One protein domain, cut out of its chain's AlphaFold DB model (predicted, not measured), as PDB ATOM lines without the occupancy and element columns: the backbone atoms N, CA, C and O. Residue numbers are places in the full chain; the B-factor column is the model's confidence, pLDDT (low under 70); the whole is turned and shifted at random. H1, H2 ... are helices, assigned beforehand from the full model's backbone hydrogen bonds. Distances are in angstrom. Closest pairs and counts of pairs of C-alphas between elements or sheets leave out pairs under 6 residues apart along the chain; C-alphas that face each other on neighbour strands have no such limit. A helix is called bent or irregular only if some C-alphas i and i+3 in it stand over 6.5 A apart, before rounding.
ATOM      1  N   PRO A 215       0.611  53.920   5.347       97.06
ATOM      2  CA  PRO A 215       1.623  54.459   4.442       97.06
ATOM      3  C   PRO A 215       2.046  53.435   3.378       97.06
ATOM      4  O   PRO A 215       2.292  52.265   3.667       97.06
ATOM      5  N   ARG A 216       2.199  53.882   2.124       94.12
ATOM      6  CA  ARG A 216       2.631  53.009   1.012       94.12
ATOM      7  C   ARG A 216       4.063  52.496   1.154       94.12
ATOM      8  O   ARG A 216       4.353  51.412   0.671       94.12
ATOM      9  N   ALA A 217       4.938  53.261   1.807       94.44
ATOM     10  CA  ALA A 217       6.352  52.920   1.963       94.44
ATOM     11  C   ALA A 217       6.598  51.673   2.831       94.44
ATOM     12  O   ALA A 217       7.715  51.174   2.863       94.44
ATOM     13  N   TRP A 218       5.586  51.198   3.564       95.88
ATOM     14  CA  TRP A 218       5.694  50.038   4.460       95.88
ATOM     15  C   TRP A 218       5.112  48.759   3.852       95.88
ATOM     16  O   TRP A 218       5.157  47.702   4.476       95.88
ATOM     17  N   LEU A 219       4.540  48.857   2.650       96.38
ATOM     18  CA  LEU A 219       4.004  47.710   1.936       96.38
ATOM     19  C   LEU A 219       5.135  46.788   1.483       96.38
ATOM     20  O   LEU A 219       6.230  47.244   1.150       96.38
ATOM     21  N   TYR A 220       4.858  45.487   1.460       96.00
ATOM     22  CA  TYR A 220       5.840  44.500   1.028       96.00
ATOM     23  C   TYR A 220       6.104  44.613  -0.476       96.00
ATOM     24  O   TYR A 220       5.193  44.868  -1.272       96.00
ATOM     25  N   ASP A 221       7.358  44.374  -0.858       93.50
ATOM     26  CA  ASP A 221       7.728  44.133  -2.246       93.50
ATOM     27  C   ASP A 221       7.396  42.690  -2.666       93.50
ATOM     28  O   ASP A 221       6.995  41.845  -1.862       93.50
ATOM     29  N   HIS A 222       7.556  42.399  -3.956       91.94
ATOM     30  CA  HIS A 222       7.247  41.081  -4.507       91.94
ATOM     31  C   HIS A 222       8.104  39.953  -3.906       91.94
ATOM     32  O   HIS A 222       7.608  38.840  -3.763       91.94
ATOM     33  N   VAL A 223       9.363  40.219  -3.531       92.44
ATOM     34  CA  VAL A 223      10.254  39.204  -2.942       92.44
ATOM     35  C   VAL A 223       9.757  38.822  -1.553       92.44
ATOM     36  O   VAL A 223       9.576  37.641  -1.260       92.44
ATOM     37  N   ARG A 224       9.473  39.820  -0.710       93.94
ATOM     38  CA  ARG A 224       8.970  39.604   0.646       93.94
ATOM     39  C   ARG A 224       7.578  38.977   0.639       93.94
ATOM     40  O   ARG A 224       7.310  38.130   1.488       93.94
ATOM     41  N   LEU A 225       6.720  39.342  -0.318       93.19
ATOM     42  CA  LEU A 225       5.424  38.686  -0.526       93.19
ATOM     43  C   LEU A 225       5.592  37.196  -0.841       93.19
ATOM     44  O   LEU A 225       4.976  36.380  -0.167       93.19
ATOM     45  N   THR A 226       6.451  36.830  -1.794       92.50
ATOM     46  CA  THR A 226       6.675  35.418  -2.152       92.50
ATOM     47  C   THR A 226       7.228  34.615  -0.975       92.50
ATOM     48  O   THR A 226       6.643  33.604  -0.607       92.50
ATOM     49  N   LEU A 227       8.274  35.106  -0.300       92.25
ATOM     50  CA  LEU A 227       8.863  34.403   0.848       92.25
ATOM     51  C   LEU A 227       7.874  34.238   2.010       92.25
ATOM     52  O   LEU A 227       7.834  33.190   2.653       92.25
ATOM     53  N   THR A 228       7.065  35.266   2.283       93.38
ATOM     54  CA  THR A 228       6.048  35.186   3.341       93.38
ATOM     55  C   THR A 228       4.922  34.231   2.940       93.38
ATOM     56  O   THR A 228       4.437  33.485   3.784       93.38
ATOM     57  N   ALA A 229       4.525  34.212   1.665       91.00
ATOM     58  CA  ALA A 229       3.517  33.292   1.147       91.00
ATOM     59  C   ALA A 229       3.964  31.831   1.279       91.00
ATOM     60  O   ALA A 229       3.202  31.012   1.789       91.00
ATOM     61  N   ASP A 230       5.200  31.525   0.888       90.62
ATOM     62  CA  ASP A 230       5.762  30.175   0.979       90.62
ATOM     63  C   ASP A 230       5.818  29.697   2.435       90.62
ATOM     64  O   ASP A 230       5.450  28.562   2.739       90.62
ATOM     65  N   ALA A 231       6.194  30.589   3.361       90.94
ATOM     66  CA  ALA A 231       6.150  30.291   4.786       90.94
ATOM     67  C   ALA A 231       4.718  29.981   5.257       90.94
ATOM     68  O   ALA A 231       4.506  28.979   5.934       90.94
ATOM     69  N   LEU A 232       3.723  30.793   4.888       89.19
ATOM     70  CA  LEU A 232       2.330  30.574   5.302       89.19
ATOM     71  C   LEU A 232       1.739  29.273   4.739       89.19
ATOM     72  O   LEU A 232       1.020  28.582   5.456       89.19
ATOM     73  N   ILE A 233       2.082  28.896   3.505       88.19
ATOM     74  CA  ILE A 233       1.687  27.600   2.927       88.19
ATOM     75  C   ILE A 233       2.330  26.447   3.692       88.19
ATOM     76  O   ILE A 233       1.657  25.470   4.001       88.19
ATOM     77  N   ALA A 234       3.611  26.565   4.054       87.62
ATOM     78  CA  ALA A 234       4.296  25.540   4.836       87.62
ATOM     79  C   ALA A 234       3.652  25.317   6.219       87.62
ATOM     80  O   ALA A 234       3.793  24.232   6.783       87.62
ATOM     81  N   LEU A 235       2.929  26.307   6.762       84.94
ATOM     82  CA  LEU A 235       2.149  26.120   7.986       84.94
ATOM     83  C   LEU A 235       0.963  25.183   7.757       84.94
ATOM     84  O   LEU A 235       0.680  24.362   8.622       84.94
ATOM     85  N   SER A 236       0.264  25.329   6.632       78.88
ATOM     86  CA  SER A 236      -1.038  24.708   6.377       78.88
ATOM     87  C   SER A 236      -1.237  24.419   4.881       78.88
ATOM     88  O   SER A 236      -2.003  25.123   4.222       78.88
ATOM     89  N   PRO A 237      -0.567  23.390   4.336       72.56
ATOM     90  CA  PRO A 237      -0.534  23.140   2.892       72.56
ATOM     91  C   PRO A 237      -1.913  22.802   2.302       72.56
ATOM     92  O   PRO A 237      -2.195  23.146   1.155       72.56
ATOM     93  N   ASP A 238      -2.796  22.190   3.096       69.75
ATOM     94  CA  ASP A 238      -4.079  21.663   2.619       69.75
ATOM     95  C   ASP A 238      -5.240  22.675   2.675       69.75
ATOM     96  O   ASP A 238      -6.297  22.442   2.082       69.75
ATOM     97  N   LEU A 239      -5.054  23.842   3.311       66.56
ATOM     98  CA  LEU A 239      -6.100  24.875   3.415       66.56
ATOM     99  C   LEU A 239      -6.525  25.440   2.049       66.56
ATOM    100  O   LEU A 239      -7.650  25.911   1.896       66.56
ATOM    101  N   GLY A 240      -5.650  25.383   1.040       54.47
ATOM    102  CA  GLY A 240      -5.950  25.842  -0.319       54.47
ATOM    103  C   GLY A 240      -6.838  24.899  -1.139       54.47
ATOM    104  O   GLY A 240      -7.480  25.355  -2.085       54.47
ATOM    105  N   ALA A 241      -6.899  23.608  -0.795       52.12
ATOM    106  CA  ALA A 241      -7.631  22.597  -1.564       52.12
ATOM    107  C   ALA A 241      -9.112  22.479  -1.155       52.12
ATOM    108  O   ALA A 241      -9.946  22.001  -1.928       52.12
ATOM    109  N   ALA A 242      -9.457  22.937   0.051       47.41
ATOM    110  CA  ALA A 242     -10.775  22.770   0.650       47.41
ATOM    111  C   ALA A 242     -11.807  23.798   0.140       47.41
ATOM    112  O   ALA A 242     -12.235  24.674   0.884       47.41
ATOM    113  N   GLY A 243     -12.212  23.689  -1.133       44.19
ATOM    114  CA  GLY A 243     -13.545  24.031  -1.682       44.19
ATOM    115  C   GLY A 243     -14.146  25.439  -1.497       44.19
ATOM    116  O   GLY A 243     -15.183  25.733  -2.090       44.19
ATOM    117  N   THR A 244     -13.541  26.326  -0.716       48.78
ATOM    118  CA  THR A 244     -13.975  27.714  -0.536       48.78
ATOM    119  C   THR A 244     -13.305  28.557  -1.610       48.78
ATOM    120  O   THR A 244     -12.167  28.276  -1.973       48.78
ATOM    121  N   GLN A 245     -13.999  29.567  -2.145       53.50
ATOM    122  CA  GLN A 245     -13.478  30.492  -3.162       53.50
ATOM    123  C   GLN A 245     -12.225  31.221  -2.645       53.50
ATOM    124  O   GLN A 245     -12.289  32.339  -2.143       53.50
ATOM    125  N   SER A 246     -11.078  30.556  -2.730       60.59
ATOM    126  CA  SER A 246      -9.788  31.075  -2.318       60.59
ATOM    127  C   SER A 246      -9.203  31.790  -3.521       60.59
ATOM    128  O   SER A 246      -8.849  31.161  -4.519       60.59
ATOM    129  N   ALA A 247      -9.158  33.118  -3.467       71.81
ATOM    130  CA  ALA A 247      -8.570  33.889  -4.549       71.81
ATOM    131  C   ALA A 247      -7.047  33.715  -4.508       71.81
ATOM    132  O   ALA A 247      -6.413  33.955  -3.475       71.81
ATOM    133  N   ALA A 248      -6.468  33.286  -5.628       74.88
ATOM    134  CA  ALA A 248      -5.023  33.249  -5.796       74.88
ATOM    135  C   ALA A 248      -4.468  34.678  -5.874       74.88
ATOM    136  O   ALA A 248      -5.067  35.561  -6.499       74.88
ATOM    137  N   PHE A 249      -3.314  34.905  -5.251       80.75
ATOM    138  CA  PHE A 249      -2.591  36.165  -5.377       80.75
ATOM    139  C   PHE A 249      -1.619  36.142  -6.562       80.75
ATOM    140  O   PHE A 249      -1.301  35.095  -7.117       80.75
ATOM    141  N   TRP A 250      -1.158  37.329  -6.970       80.31
ATOM    142  CA  TRP A 250      -0.212  37.470  -8.082       80.31
ATOM    143  C   TRP A 250       1.223  37.114  -7.689       80.31
ATOM    144  O   TRP A 250       1.968  36.591  -8.515       80.31
ATOM    145  N   PHE A 251       1.618  37.421  -6.452       83.50
ATOM    146  CA  PHE A 251       2.935  37.090  -5.914       83.50
ATOM    147  C   PHE A 251       2.801  36.066  -4.784       83.50
ATOM    148  O   PHE A 251       2.099  36.327  -3.804       83.50
ATOM    149  N   GLY A 252       3.505  34.939  -4.924       80.88
ATOM    150  CA  GLY A 252       3.440  33.793  -4.014       80.88
ATOM    151  C   GLY A 252       2.262  32.853  -4.293       80.88
ATOM    152  O   GLY A 252       1.266  33.249  -4.892       80.88
ATOM    153  N   ALA A 253       2.378  31.598  -3.851       80.81
ATOM    154  CA  ALA A 253       1.340  30.578  -4.046       80.81
ATOM    155  C   ALA A 253       0.234  30.604  -2.969       80.81
ATOM    156  O   ALA A 253      -0.744  29.864  -3.069       80.81
ATOM    157  N   ALA A 254       0.374  31.450  -1.943       81.56
ATOM    158  CA  ALA A 254      -0.627  31.576  -0.892       81.56
ATOM    159  C   ALA A 254      -1.943  32.110  -1.471       81.56
ATOM    160  O   ALA A 254      -1.969  32.916  -2.402       81.56
ATOM    161  N   THR A 255      -3.046  31.681  -0.874       83.25
ATOM    162  CA  THR A 255      -4.400  32.151  -1.193       83.25
ATOM    163  C   THR A 255      -4.985  32.907  -0.007       83.25
ATOM    164  O   THR A 255      -4.409  32.906   1.081       83.25
ATOM    165  N   THR A 256      -6.158  33.514  -0.176       80.56
ATOM    166  CA  THR A 256      -6.882  34.173   0.925       80.56
ATOM    167  C   THR A 256      -7.126  33.265   2.135       80.56
ATOM    168  O   THR A 256      -7.207  33.780   3.239       80.56
ATOM    169  N   ALA A 257      -7.190  31.939   1.961       78.88
ATOM    170  CA  ALA A 257      -7.327  30.991   3.076       78.88
ATOM    171  C   ALA A 257      -6.076  30.889   3.970       78.88
ATOM    172  O   ALA A 257      -6.185  30.507   5.130       78.88
ATOM    173  N   HIS A 258      -4.897  31.230   3.447       82.56
ATOM    174  CA  HIS A 258      -3.632  31.166   4.187       82.56
ATOM    175  C   HIS A 258      -3.311  32.475   4.920       82.56
ATOM    176  O   HIS A 258      -2.398  32.523   5.745       82.56
ATOM    177  N   ILE A 259      -4.019  33.556   4.585       84.50
ATOM    178  CA  ILE A 259      -3.778  34.881   5.146       84.50
ATOM    179  C   ILE A 259      -4.729  35.091   6.329       84.50
ATOM    180  O   ILE A 259      -5.939  34.943   6.153       84.50
ATOM    181  N   PRO A 260      -4.219  35.460   7.521       82.69
ATOM    182  CA  PRO A 260      -5.073  35.870   8.629       82.69
ATOM    183  C   PRO A 260      -6.016  36.999   8.183       82.69
ATOM    184  O   PRO A 260      -5.557  37.929   7.514       82.69
ATOM    185  N   PRO A 261      -7.314  36.947   8.511       81.88
ATOM    186  CA  PRO A 261      -8.264  37.950   8.051       81.88
ATOM    187  C   PRO A 261      -8.109  39.286   8.801       81.88
ATOM    188  O   PRO A 261      -7.156  39.530   9.546       81.88
ATOM    189  N   GLY A 262      -9.010  40.225   8.508       86.19
ATOM    190  CA  GLY A 262      -8.962  41.578   9.057       86.19
ATOM    191  C   GLY A 262      -7.813  42.409   8.482       86.19
ATOM    192  O   GLY A 262      -7.562  42.414   7.272       86.19
ATOM    193  N   THR A 263      -7.110  43.128   9.359       90.62
ATOM    194  CA  THR A 263      -6.055  44.088   8.994       90.62
ATOM    195  C   THR A 263      -4.945  43.467   8.143       90.62
ATOM    196  O   THR A 263      -4.379  44.132   7.271       90.62
ATOM    197  N   VAL A 264      -4.633  42.190   8.371       92.12
ATOM    198  CA  VAL A 264      -3.566  41.478   7.657       92.12
ATOM    199  C   VAL A 264      -3.934  41.244   6.196       92.12
ATOM    200  O   VAL A 264      -3.127  41.552   5.317       92.12
ATOM    201  N   THR A 265      -5.158  40.798   5.911       91.56
ATOM    202  CA  THR A 265      -5.655  40.655   4.532       91.56
ATOM    203  C   THR A 265      -5.642  41.983   3.779       91.56
ATOM    204  O   THR A 265      -5.234  42.029   2.617       91.56
ATOM    205  N   GLU A 266      -6.021  43.087   4.428       93.56
ATOM    206  CA  GLU A 266      -5.981  44.416   3.807       93.56
ATOM    207  C   GLU A 266      -4.549  44.867   3.487       93.56
ATOM    208  O   GLU A 266      -4.279  45.359   2.386       93.56
ATOM    209  N   PHE A 267      -3.621  44.678   4.429       95.62
ATOM    210  CA  PHE A 267      -2.200  44.972   4.241       95.62
ATOM    211  C   PHE A 267      -1.591  44.132   3.110       95.62
ATOM    212  O   PHE A 267      -0.860  44.650   2.256       95.62
ATOM    213  N   TRP A 268      -1.928  42.842   3.070       94.75
ATOM    214  CA  TRP A 268      -1.467  41.913   2.046       94.75
ATOM    215  C   TRP A 268      -1.967  42.318   0.657       94.75
ATOM    216  O   TRP A 268      -1.170  42.484  -0.268       94.75
ATOM    217  N   ALA A 269      -3.270  42.578   0.513       92.81
ATOM    218  CA  ALA A 269      -3.868  43.020  -0.745       92.81
ATOM    219  C   ALA A 269      -3.287  44.364  -1.226       92.81
ATOM    220  O   ALA A 269      -2.977  44.526  -2.412       92.81
ATOM    221  N   ALA A 270      -3.073  45.317  -0.313       94.75
ATOM    222  CA  ALA A 270      -2.432  46.591  -0.633       94.75
ATOM    223  C   ALA A 270      -0.989  46.397  -1.131       94.75
ATOM    224  O   ALA A 270      -0.588  47.038  -2.108       94.75
ATOM    225  N   SER A 271      -0.237  45.487  -0.506       95.50
ATOM    226  CA  SER A 271       1.138  45.150  -0.891       95.50
ATOM    227  C   SER A 271       1.209  44.495  -2.271       95.50
ATOM    228  O   SER A 271       2.009  44.912  -3.112       95.50
ATOM    229  N   GLN A 272       0.306  43.554  -2.561       94.00
ATOM    230  CA  GLN A 272       0.161  42.934  -3.882       94.00
ATOM    231  C   GLN A 272      -0.110  43.995  -4.966       94.00
ATOM    232  O   GLN A 272       0.584  44.066  -5.985       94.00
ATOM    233  N   ALA A 273      -1.065  44.899  -4.720       93.12
ATOM    234  CA  ALA A 273      -1.419  45.968  -5.653       93.12
ATOM    235  C   ALA A 273      -0.307  47.019  -5.837       93.12
ATOM    236  O   ALA A 273      -0.184  47.625  -6.907       93.12
ATOM    237  N   ALA A 274       0.492  47.293  -4.804       93.06
ATOM    238  CA  ALA A 274       1.659  48.167  -4.908       93.06
ATOM    239  C   ALA A 274       2.764  47.519  -5.755       93.06
ATOM    240  O   ALA A 274       3.241  48.143  -6.703       93.06
ATOM    241  N   SER A 275       3.088  46.252  -5.494       92.00
ATOM    242  CA  SER A 275       4.107  45.505  -6.239       92.00
ATOM    243  C   SER A 275       3.762  45.354  -7.726       92.00
ATOM    244  O   SER A 275       4.622  45.572  -8.582       92.00
ATOM    245  N   LEU A 276       2.491  45.102  -8.066       90.56
ATOM    246  CA  LEU A 276       2.036  45.059  -9.463       90.56
ATOM    247  C   LEU A 276       2.212  46.402 -10.180       90.56
ATOM    248  O   LEU A 276       2.595  46.435 -11.351       90.56
ATOM    249  N   ARG A 277       1.944  47.521  -9.496       90.62
ATOM    250  CA  ARG A 277       2.154  48.859 -10.069       90.62
ATOM    251  C   ARG A 277       3.629  49.109 -10.349       90.62
ATOM    252  O   ARG A 277       3.952  49.557 -11.446       90.62
ATOM    253  N   THR A 278       4.507  48.763  -9.412       89.31
ATOM    254  CA  THR A 278       5.957  48.882  -9.600       89.31
ATOM    255  C   THR A 278       6.424  48.065 -10.803       89.31
ATOM    256  O   THR A 278       7.150  48.588 -11.645       89.31
ATOM    257  N   LEU A 279       5.956  46.823 -10.945       88.31
ATOM    258  CA  LEU A 279       6.331  45.955 -12.061       88.31
ATOM    259  C   LEU A 279       5.850  46.506 -13.414       88.31
ATOM    260  O   LEU A 279       6.628  46.562 -14.363       88.31
ATOM    261  N   ARG A 280       4.611  47.010 -13.488       90.50
ATOM    262  CA  ARG A 280       4.082  47.660 -14.702       90.50
ATOM    263  C   ARG A 280       4.873  48.907 -15.095       90.50
ATOM    264  O   ARG A 280       5.106  49.124 -16.279       90.50
ATOM    265  N   VAL A 281       5.304  49.715 -14.124       89.81
ATOM    266  CA  VAL A 281       6.146  50.895 -14.392       89.81
ATOM    267  C   VAL A 281       7.499  50.473 -14.969       89.81
ATOM    268  O   VAL A 281       7.911  51.020 -15.988       89.81
ATOM    269  N   HIS A 282       8.155  49.459 -14.394       87.69
ATOM    270  CA  HIS A 282       9.424  48.944 -14.926       87.69
ATOM    271  C   HIS A 282       9.261  48.350 -16.331       87.69
ATOM    272  O   HIS A 282      10.086  48.617 -17.201       87.69
ATOM    273  N   GLN A 283       8.178  47.607 -16.583       88.81
ATOM    274  CA  GLN A 283       7.864  47.081 -17.914       88.81
ATOM    275  C   GLN A 283       7.638  48.198 -18.939       88.81
ATOM    276  O   GLN A 283       8.155  48.110 -20.050       88.81
ATOM    277  N   MET A 284       6.924  49.270 -18.572       92.38
ATOM    278  CA  MET A 284       6.743  50.427 -19.453       92.38
ATOM    279  C   MET A 284       8.067  51.143 -19.743       92.38
ATOM    280  O   MET A 284       8.341  51.447 -20.900       92.38
ATOM    281  N   ILE A 285       8.917  51.361 -18.733       91.56
ATOM    282  CA  ILE A 285      10.242  51.977 -18.927       91.56
ATOM    283  C   ILE A 285      11.111  51.114 -19.853       91.56
ATOM    284  O   ILE A 285      11.708  51.635 -20.794       91.56
ATOM    285  N   ALA A 286      11.149  49.796 -19.632       86.88
ATOM    286  CA  ALA A 286      11.899  48.871 -20.477       86.88
ATOM    287  C   ALA A 286      11.384  48.868 -21.925       86.88
ATOM    288  O   ALA A 286      12.184  48.933 -22.857       86.88
ATOM    289  N   ALA A 287      10.063  48.862 -22.128       91.12
ATOM    290  CA  ALA A 287       9.463  48.932 -23.458       91.12
ATOM    291  C   ALA A 287       9.822  50.238 -24.186       91.12
ATOM    292  O   ALA A 287      10.175  50.204 -25.364       91.12
ATOM    293  N   VAL A 288       9.797  51.378 -23.483       95.06
ATOM    294  CA  VAL A 288      10.206  52.680 -24.037       95.06
ATOM    295  C   VAL A 288      11.688  52.678 -24.420       95.06
ATOM    296  O   VAL A 288      12.029  53.138 -25.508       95.06
ATOM    297  N   LEU A 289      12.567  52.120 -23.581       94.25
ATOM    298  CA  LEU A 289      13.995  51.999 -23.890       94.25
ATOM    299  C   LEU A 289      14.246  51.111 -25.116       94.25
ATOM    300  O   LEU A 289      15.010  51.495 -25.998       94.25
ATOM    301  N   ILE A 290      13.577  49.959 -25.206       94.31
ATOM    302  CA  ILE A 290      13.689  49.050 -26.356       94.31
ATOM    303  C   ILE A 290      13.211  49.743 -27.638       94.31
ATOM    304  O   ILE A 290      13.892  49.670 -28.661       94.31
ATOM    305  N   ALA A 291      12.080  50.456 -27.587       93.94
ATOM    306  CA  ALA A 291      11.564  51.206 -28.728       93.94
ATOM    307  C   ALA A 291      12.531  52.317 -29.175       93.94
ATOM    308  O   ALA A 291      12.769  52.476 -30.373       93.94
ATOM    309  N   LEU A 292      13.139  53.041 -28.227       95.69
ATOM    310  CA  LEU A 292      14.136  54.075 -28.516       95.69
ATOM    311  C   LEU A 292      15.388  53.480 -29.182       95.69
ATOM    312  O   LEU A 292      15.853  53.999 -30.195       95.69
ATOM    313  N   ILE A 293      15.898  52.358 -28.664       94.00
ATOM    314  CA  ILE A 293      17.051  51.652 -29.242       94.00
ATOM    315  C   ILE A 293      16.731  51.198 -30.670       94.00
ATOM    316  O   ILE A 293      17.500  51.489 -31.589       94.00
ATOM    317  N   ALA A 294      15.575  50.565 -30.890       92.62
ATOM    318  CA  ALA A 294      15.145  50.136 -32.219       92.62
ATOM    319  C   ALA A 294      15.021  51.316 -33.199       92.62
ATOM    320  O   ALA A 294      15.463  51.212 -34.344       92.62
ATOM    321  N   MET A 295      14.491  52.457 -32.744       93.94
ATOM    322  CA  MET A 295      14.381  53.673 -33.554       93.94
ATOM    323  C   MET A 295      15.758  54.237 -33.936       93.94
ATOM    324  O   MET A 295      15.970  54.585 -35.095       93.94
ATOM    325  N   THR A 296      16.716  54.283 -33.002       93.25
ATOM    326  CA  THR A 296      18.085  54.754 -33.297       93.25
ATOM    327  C   THR A 296      18.837  53.825 -34.251       93.25
ATOM    328  O   THR A 296      19.501  54.308 -35.167       93.25
ATOM    329  N   LEU A 297      18.686  52.504 -34.101       91.31
ATOM    330  CA  LEU A 297      19.272  51.518 -35.014       91.31
ATOM    331  C   LEU A 297      18.653  51.608 -36.414       91.31
ATOM    332  O   LEU A 297      19.381  51.609 -37.405       91.31
ATOM    333  N   GLY A 298      17.326  51.744 -36.504       86.56
ATOM    334  CA  GLY A 298      16.626  51.935 -37.776       86.56
ATOM    335  C   GLY A 298      17.056  53.215 -38.496       86.56
ATOM    336  O   GLY A 298      17.309  53.191 -39.698       86.56
ATOM    337  N   LEU A 299      17.214  54.320 -37.756       88.25
ATOM    338  CA  LEU A 299      17.696  55.584 -38.315       88.25
ATOM    339  C   LEU A 299      19.162  55.493 -38.774       88.25
ATOM    340  O   LEU A 299      19.498  56.005 -39.839       88.25
ATOM    341  N   GLY A 300      20.019  54.806 -38.013       81.25
ATOM    342  CA  GLY A 300      21.414  54.564 -38.390       81.25
ATOM    343  C   GLY A 300      21.553  53.740 -39.673       81.25
ATOM    344  O   GLY A 300      22.360  54.082 -40.536       81.25
ATOM    345  N   LEU A 301      20.724  52.705 -39.845       78.19
ATOM    346  CA  LEU A 301      20.682  51.908 -41.076       78.19
ATOM    347  C   LEU A 301      20.193  52.725 -42.279       78.19
ATOM    348  O   LEU A 301      20.777  52.632 -43.357       78.19
ATOM    349  N   ALA A 302      19.161  53.556 -42.098       75.94
ATOM    350  CA  ALA A 302      18.647  54.415 -43.163       75.94
ATOM    351  C   ALA A 302      19.678  55.463 -43.615       75.94
ATOM    352  O   ALA A 302      19.842  55.683 -44.812       75.94
ATOM    353  N   LEU A 303      20.404  56.079 -42.676       77.12
ATOM    354  CA  LEU A 303      21.462  57.045 -42.992       77.12
ATOM    355  C   LEU A 303      22.667  56.381 -43.675       77.12
ATOM    356  O   LEU A 303      23.178  56.926 -44.648       77.12
ATOM    357  N   GLY A 304      23.082  55.191 -43.225       71.50
ATOM    358  CA  GLY A 304      24.183  54.446 -43.845       71.50
ATOM    359  C   GLY A 304      23.900  54.028 -45.292       71.50
ATOM    360  O   GLY A 304      24.806  54.057 -46.123       71.50
ATOM    361  N   ALA A 305      22.643  53.713 -45.617       69.75
ATOM    362  CA  ALA A 305      22.221  53.361 -46.973       69.75
ATOM    363  C   ALA A 305      22.198  54.550 -47.954       69.75
ATOM    364  O   ALA A 305      22.206  54.334 -49.158       69.75
ATOM    365  N   VAL A 306      22.154  55.794 -47.464       73.88
ATOM    366  CA  VAL A 306      22.164  57.007 -48.307       73.88
ATOM    367  C   VAL A 306      23.592  57.470 -48.627       73.88
ATOM    368  O   VAL A 306      23.806  58.208 -49.584       73.88
ATOM    369  N   THR A 307      24.578  57.043 -47.835       66.69
ATOM    370  CA  THR A 307      25.991  57.431 -47.990       66.69
ATOM    371  C   THR A 307      26.863  56.403 -48.717       66.69
ATOM    372  O   THR A 307      28.040  56.684 -48.939       66.69
ATOM    373  N   ALA A 308      26.316  55.229 -49.043       52.38
ATOM    374  CA  ALA A 308      26.977  54.164 -49.803       52.38
ATOM    375  C   ALA A 308      26.499  54.165 -51.260       52.38
ATOM    376  O   ALA A 308      27.348  53.926 -52.146       52.38
TER     377      ALA A 308
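What this domain is: This is residues 215 to 308 of the 308 residues of an uncharacterized protein of Tsukamurella pseudospumae (UniProt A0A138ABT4). The model is one very long helix, H3, with a small head at its beginning and the rest of it sticking out as a bare arm, residues 280 to 308 standing free. The head is made of the first part of H3, the helix H1, which meets H3 by its own beginning and splays away from it, the four-residue helix H2 beyond H1's far end, and a long loop, residues 241 to 262, that leads from H2 back to H3. The printed part has 94 residues with three named helices, in the order H1, H2, H3, and no named strand; its class is all helix. The whole is extended, with a radius of gyration of the C-alphas of 21.5 A, and spans 70 by 31 by 21 A, the free arm of H3 making the length.

Where its parts are: H3, residues 263 to 306, is the longest helix and measures 65.2 A from its first C-alpha, at (-6.055, 44.088, 8.994), to its last, at (22.164, 57.007, -48.307). H1, residues 222 to 235, measures 20.1 A and begins at C-alpha 222, (7.247, 41.081, -4.507). H2, residues 237 to 240, is irregular, but only just: C-alphas 237 and 240 are 6.9 A apart.

How they stand to each other: H3 and H1 touch, and the closest C-alphas of the two are those of Ser 275 and His 222, 5.7 A apart. H3 touches H1 with residues 271 to 275 alone, and H1 touches H3 with residues 222 to 225 alone. The two helices stand at a steep tilt of 41 degrees and run opposite ways, with their centres 26.6 A apart. H1 and H2 meet only through their link, a tight one of 1 residue. H2 and H3 are apart. In H1 every O i to N i+4 pair is within hydrogen-bond range, and in H3 39 of 40 are; H2 is too short for such a pair, and of its O i to N i+3 pairs 0 of 1 is within range.

The domain as a whole: The two C-alphas farthest apart are those of Ala 242 and Ala 308, at 70.4 A; Ala 308 is the chain's last residue. Without the residues that stand free, the body has 65 residues, spans 34 by 21 by 17 A and has a radius of gyration of 11.5 A. The link from H2 to H3 is long, with 22 residues. The printed part has no cut. The mean pLDDT of the printed part is 84.4, and it is under 70 in residues 238 to 246, residue 305 and residues 307 to 308.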